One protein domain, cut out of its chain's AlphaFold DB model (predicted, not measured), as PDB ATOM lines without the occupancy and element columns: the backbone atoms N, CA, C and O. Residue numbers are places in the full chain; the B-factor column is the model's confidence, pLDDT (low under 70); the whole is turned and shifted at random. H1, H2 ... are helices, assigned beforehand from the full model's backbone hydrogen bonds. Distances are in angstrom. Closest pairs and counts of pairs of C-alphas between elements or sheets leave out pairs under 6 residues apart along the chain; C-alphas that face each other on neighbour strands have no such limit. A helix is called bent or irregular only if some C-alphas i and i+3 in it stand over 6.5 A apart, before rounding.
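What this domain is: This is residues 515 to 554 of the 734 residues of the protein "UPF0676 protein" of Colletotrichum trifolii (UniProt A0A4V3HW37). Three helices make a flat, open C: the long helix H2 is its back, H1 folds over the first part of H2 at one end, and H3 turns off at the other end of H2 to make a nearly square corner. The loop of residues 522 to 528 swings out between H1 and H2, and the space between H1 and H3 is open. The printed part has 40 residues, with three named helices in the order H1, H2, H3 and no named strand; the class is all helix. It is only just loose, close to compact, with a radius of gyration of the C-alphas of 11.0 A, and its C-alphas span 30 by 21 by 8 A, only just flat.

How they stand to each other: Begin at the first printed residue, where H1 takes residues 515 to 521, and go on to H2, residues 529 to 543. H1 and H2 touch, and H2 does so with residues 529 to 533 alone; look for their closest C-alphas at Lys 515 and Leu 533, 6.4 A apart. Their lines stand at a steep tilt of 58 degrees, opposite ways. Next comes H3, residues 545 to 553, about perpendicular to H2 at 82 degrees. H2 and H3 are close but not clearly touching, with the closest C-alphas at Asp 540 and Glu 546, 6.3 A apart. H1 and H3 are apart. In the backbone, the O i to N i+4 pairs within hydrogen-bond range are 2 of 3 in H1, 10 of 11 in H2 and 3 of 5 in H3.

Where its parts are: Find C-alpha 515 at (160.217, 105.834, 135.299); from there H1 runs 10.0 A to C-alpha 521, Leu 521. H2, the longest helix with 15 residues, begins at C-alpha 529 at (156.187, 112.868, 139.214) and reaches C-alpha 543 after 20.4 A. H3 begins at Leu 545 and runs 12.9 A to C-alpha 553 at (164.638, 100.919, 120.158). No helix is bent.

The domain as a whole: The two C-alphas farthest apart are those of Thr 527 and Glu 554, 32.5 A, while the first and last printed C-alphas, Lys 515 and Glu 554, are 19.1 A apart. Residues 523 to 528 stand free, and so do residues 549 to 554, of which 549 to 553 belong to H3. The link from H1 to H2 has 7 residues and is short; the link from H2 to H3 is tight, with 1 residue. The printed part has no cut. The B-factor column gives a mean pLDDT of 85.0 for the printed part of this model, and no printed residue is under 70.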
ATOM      1  N   LYS A 515     159.587 105.102 134.188       89.88
ATOM      2  CA  LYS A 515     160.217 105.834 135.299       89.88
ATOM      3  C   LYS A 515     161.400 106.704 134.850       89.88
ATOM      4  O   LYS A 515     161.505 107.866 135.243       89.88
ATOM      5  N   GLY A 516     162.299 106.157 134.030       87.44
ATOM      6  CA  GLY A 516     163.487 106.862 133.541       87.44
ATOM      7  C   GLY A 516     163.202 107.886 132.437       87.44
ATOM      8  O   GLY A 516     163.927 108.872 132.325       87.44
ATOM      9  N   ILE A 517     162.139 107.695 131.655       87.50
ATOM     10  CA  ILE A 517     161.639 108.647 130.658       87.50
ATOM     11  C   ILE A 517     160.940 109.805 131.373       87.50
ATOM     12  O   ILE A 517     161.307 110.954 131.150       87.50
ATOM     13  N   LEU A 518     160.018 109.531 132.303       87.00
ATOM     14  CA  LEU A 518     159.301 110.565 133.058       87.00
ATOM     15  C   LEU A 518     160.258 111.491 133.827       87.00
ATOM     16  O   LEU A 518     160.124 112.711 133.759       87.00
ATOM     17  N   ARG A 519     161.302 110.926 134.454       87.12
ATOM     18  CA  ARG A 519     162.388 111.678 135.115       87.12
ATOM     19  C   ARG A 519     163.185 112.586 134.164       87.12
ATOM     20  O   ARG A 519     163.851 113.510 134.615       87.12
ATOM     21  N   ARG A 520     163.153 112.313 132.856       82.94
ATOM     22  CA  ARG A 520     163.774 113.126 131.796       82.94
ATOM     23  C   ARG A 520     162.778 114.055 131.092       82.94
ATOM     24  O   ARG A 520     163.216 114.892 130.301       82.94
ATOM     25  N   LEU A 521     161.475 113.926 131.350       81.25
ATOM     26  CA  LEU A 521     160.429 114.829 130.861       81.25
ATOM     27  C   LEU A 521     160.156 115.961 131.860       81.25
ATOM     28  O   LEU A 521     160.093 117.116 131.447       81.25
ATOM     29  N   LEU A 522     160.033 115.632 133.149       80.12
ATOM     30  CA  LEU A 522     159.715 116.584 134.217       80.12
ATOM     31  C   LEU A 522     160.971 117.262 134.812       80.12
ATOM     32  O   LEU A 522     162.064 116.689 134.769       80.12
ATOM     33  N   PRO A 523     160.831 118.462 135.408       80.06
ATOM     34  CA  PRO A 523     161.826 119.051 136.302       80.06
ATOM     35  C   PRO A 523     162.218 118.135 137.474       80.06
ATOM     36  O   PRO A 523     161.456 117.273 137.912       80.06
ATOM     37  N   ALA A 524     163.405 118.368 138.039       80.62
ATOM     38  CA  ALA A 524     163.798 117.726 139.290       80.62
ATOM     39  C   ALA A 524     162.862 118.167 140.430       80.62
ATOM     40  O   ALA A 524     162.613 119.359 140.596       80.62
ATOM     41  N   ASN A 525     162.389 117.200 141.222       79.38
ATOM     42  CA  ASN A 525     161.436 117.388 142.321       79.38
ATOM     43  C   ASN A 525     160.059 117.950 141.891       79.38
ATOM     44  O   ASN A 525     159.390 118.600 142.691       79.38
ATOM     45  N   ASP A 526     159.624 117.705 140.648       78.88
ATOM     46  CA  ASP A 526     158.244 117.984 140.225       78.88
ATOM     47  C   ASP A 526     157.252 117.151 141.054       78.88
ATOM     48  O   ASP A 526     157.329 115.922 141.080       78.88
ATOM     49  N   THR A 527     156.310 117.815 141.726       81.25
ATOM     50  CA  THR A 527     155.357 117.178 142.649       81.25
ATOM     51  C   THR A 527     154.367 116.235 141.965       81.25
ATOM     52  O   THR A 527     153.727 115.439 142.643       81.25
ATOM     53  N   ARG A 528     154.252 116.285 140.634       81.94
ATOM     54  CA  ARG A 528     153.377 115.414 139.829       81.94
ATOM     55  C   ARG A 528     154.089 114.147 139.357       81.94
ATOM     56  O   ARG A 528     153.483 113.323 138.675       81.94
ATOM     57  N   TYR A 529     155.375 113.992 139.675       85.25
ATOM     58  CA  TYR A 529     156.187 112.868 139.214       85.25
ATOM     59  C   TYR A 529     155.619 111.515 139.661       85.25
ATOM     60  O   TYR A 529     155.498 110.620 138.828       85.25
ATOM     61  N   ASP A 530     155.232 111.359 140.929       85.94
ATOM     62  CA  ASP A 530     154.712 110.077 141.422       85.94
ATOM     63  C   ASP A 530     153.266 109.811 140.956       85.94
ATOM     64  O   ASP A 530     152.960 108.679 140.580       85.94
ATOM     65  N   ASP A 531     152.423 110.847 140.827       82.44
ATOM     66  CA  ASP A 531     151.088 110.769 140.197       82.44
ATOM     67  C   ASP A 531     151.175 110.268 138.744       82.44
ATOM     68  O   ASP A 531     150.498 109.313 138.343       82.44
ATOM     69  N   PHE A 532     152.035 110.902 137.938       86.19
ATOM     70  CA  PHE A 532     152.227 110.539 136.534       86.19
ATOM     71  C   PHE A 532     152.917 109.178 136.400       86.19
ATOM     72  O   PHE A 532     152.620 108.447 135.456       86.19
ATOM     73  N   LEU A 533     153.798 108.802 137.333       89.00
ATOM     74  CA  LEU A 533     154.412 107.478 137.352       89.00
ATOM     75  C   LEU A 533     153.378 106.391 137.663       89.00
ATOM     76  O   LEU A 533     153.319 105.406 136.934       89.00
ATOM     77  N   GLY A 534     152.532 106.590 138.678       86.44
ATOM     78  CA  GLY A 534     151.450 105.667 139.024       86.44
ATOM     79  C   GLY A 534     150.472 105.464 137.866       86.44
ATOM     80  O   GLY A 534     150.156 104.329 137.513       86.44
ATOM     81  N   PHE A 535     150.067 106.549 137.198       84.94
ATOM     82  CA  PHE A 535     149.231 106.474 135.997       84.94
ATOM     83  C   PHE A 535     149.916 105.767 134.825       84.94
ATOM     84  O   PHE A 535     149.311 104.892 134.206       84.94
ATOM     85  N   LEU A 536     151.170 106.112 134.514       86.19
ATOM     86  CA  LEU A 536     151.896 105.472 133.419       86.19
ATOM     87  C   LEU A 536     152.148 103.985 133.695       86.19
ATOM     88  O   LEU A 536     152.084 103.203 132.753       86.19
ATOM     89  N   SER A 537     152.358 103.578 134.951       88.31
ATOM     90  CA  SER A 537     152.434 102.166 135.345       88.31
ATOM     91  C   SER A 537     151.087 101.444 135.214       88.31
ATOM     92  O   SER A 537     151.046 100.380 134.608       88.31
ATOM     93  N   ALA A 538     149.978 102.030 135.680       83.75
ATOM     94  CA  ALA A 538     148.645 101.438 135.507       83.75
ATOM     95  C   ALA A 538     148.241 101.314 134.021       83.75
ATOM     96  O   ALA A 538     147.587 100.351 133.620       83.75
ATOM     97  N   LEU A 539     148.667 102.263 133.181       81.75
ATOM     98  CA  LEU A 539     148.523 102.189 131.729       81.75
ATOM     99  C   LEU A 539     149.442 101.114 131.116       81.75
ATOM    100  O   LEU A 539     149.030 100.417 130.189       81.75
ATOM    101  N   ASP A 540     150.667 100.954 131.621       89.88
ATOM    102  CA  ASP A 540     151.619  99.934 131.162       89.88
ATOM    103  C   ASP A 540     151.120  98.509 131.424       89.88
ATOM    104  O   ASP A 540     151.202  97.667 130.533       89.88
ATOM    105  N   GLU A 541     150.510  98.254 132.584       86.56
ATOM    106  CA  GLU A 541     149.869  96.967 132.895       86.56
ATOM    107  C   GLU A 541     148.762  96.600 131.891       86.56
ATOM    108  O   GLU A 541     148.586  95.427 131.562       86.56
ATOM    109  N   GLN A 542     148.044  97.597 131.358       81.62
ATOM    110  CA  GLN A 542     146.961  97.395 130.390       81.62
ATOM    111  C   GLN A 542     147.453  97.263 128.945       81.62
ATOM    112  O   GLN A 542     146.928  96.448 128.186       81.62
ATOM    113  N   VAL A 543     148.420  98.091 128.522       83.56
ATOM    114  CA  VAL A 543     148.802  98.197 127.101       83.56
ATOM    115  C   VAL A 543     150.245  97.805 126.791       83.56
ATOM    116  O   VAL A 543     150.601  97.813 125.611       83.56
ATOM    117  N   GLY A 544     151.079  97.464 127.773       88.19
ATOM    118  CA  GLY A 544     152.503  97.165 127.584       88.19
ATOM    119  C   GLY A 544     153.255  98.324 126.926       88.19
ATOM    120  O   GLY A 544     153.953  98.128 125.929       88.19
ATOM    121  N   LEU A 545     153.036  99.544 127.413       84.50
ATOM    122  CA  LEU A 545     153.603 100.781 126.884       84.50
ATOM    123  C   LEU A 545     155.137 100.806 126.961       84.50
ATOM    124  O   LEU A 545     155.765 101.160 125.964       84.50
ATOM    125  N   GLU A 546     155.754 100.400 128.075       88.56
ATOM    126  CA  GLU A 546     157.216 100.340 128.193       88.56
ATOM    127  C   GLU A 546     157.792  99.323 127.203       88.56
ATOM    128  O   GLU A 546     158.735  99.631 126.472       88.56
ATOM    129  N   LEU A 547     157.182  98.138 127.104       88.31
ATOM    130  CA  LEU A 547     157.585  97.112 126.139       88.31
ATOM    131  C   LEU A 547     157.430  97.610 124.690       88.31
ATOM    132  O   LEU A 547     158.341  97.433 123.886       88.31
ATOM    133  N   LYS A 548     156.336  98.315 124.367       87.69
ATOM    134  CA  LYS A 548     156.098  98.952 123.055       87.69
ATOM    135  C   LYS A 548     157.011 100.146 122.766       87.69
ATOM    136  O   LYS A 548     157.145 100.528 121.602       87.69
ATOM    137  N   ILE A 549     157.607 100.766 123.783       86.31
ATOM    138  CA  ILE A 549     158.668 101.766 123.618       86.31
ATOM    139  C   ILE A 549     159.988 101.042 123.346       86.31
ATOM    140  O   ILE A 549     160.608 101.290 122.314       86.31
ATOM    141  N   ARG A 550     160.383 100.095 124.202       86.00
ATOM    142  CA  ARG A 550     161.657  99.362 124.105       86.00
ATOM    143  C   ARG A 550     161.778  98.561 122.803       86.00
ATOM    144  O   ARG A 550     162.808  98.650 122.146       86.00
ATOM    145  N   ASP A 551     160.703  97.919 122.342       87.12
ATOM    146  CA  ASP A 551     160.640  97.225 121.042       87.12
ATOM    147  C   ASP A 551     160.933  98.142 119.833       87.12
ATOM    148  O   ASP A 551     161.416  97.677 118.802       87.12
ATOM    149  N   LYS A 552     160.695  99.457 119.946       84.88
ATOM    150  CA  LYS A 552     161.031 100.430 118.890       84.88
ATOM    151  C   LYS A 552     162.510 100.832 118.888       84.88
ATOM    152  O   LYS A 552     163.005 101.253 117.842       84.88
ATOM    153  N   PHE A 553     163.194 100.699 120.025       85.50
ATOM    154  CA  PHE A 553     164.638 100.919 120.158       85.50
ATOM    155  C   PHE A 553     165.472  99.689 119.752       85.50
ATOM    156  O   PHE A 553     166.680  99.820 119.562       85.50
ATOM    157  N   GLU A 554     164.853  98.517 119.571       86.31
ATOM    158  CA  GLU A 554     165.541  97.330 119.049       86.31
ATOM    159  C   GLU A 554     166.139  97.587 117.642       86.31
ATOM    160  O   GLU A 554     165.507  98.253 116.805       86.31
TER     161      GLU A 554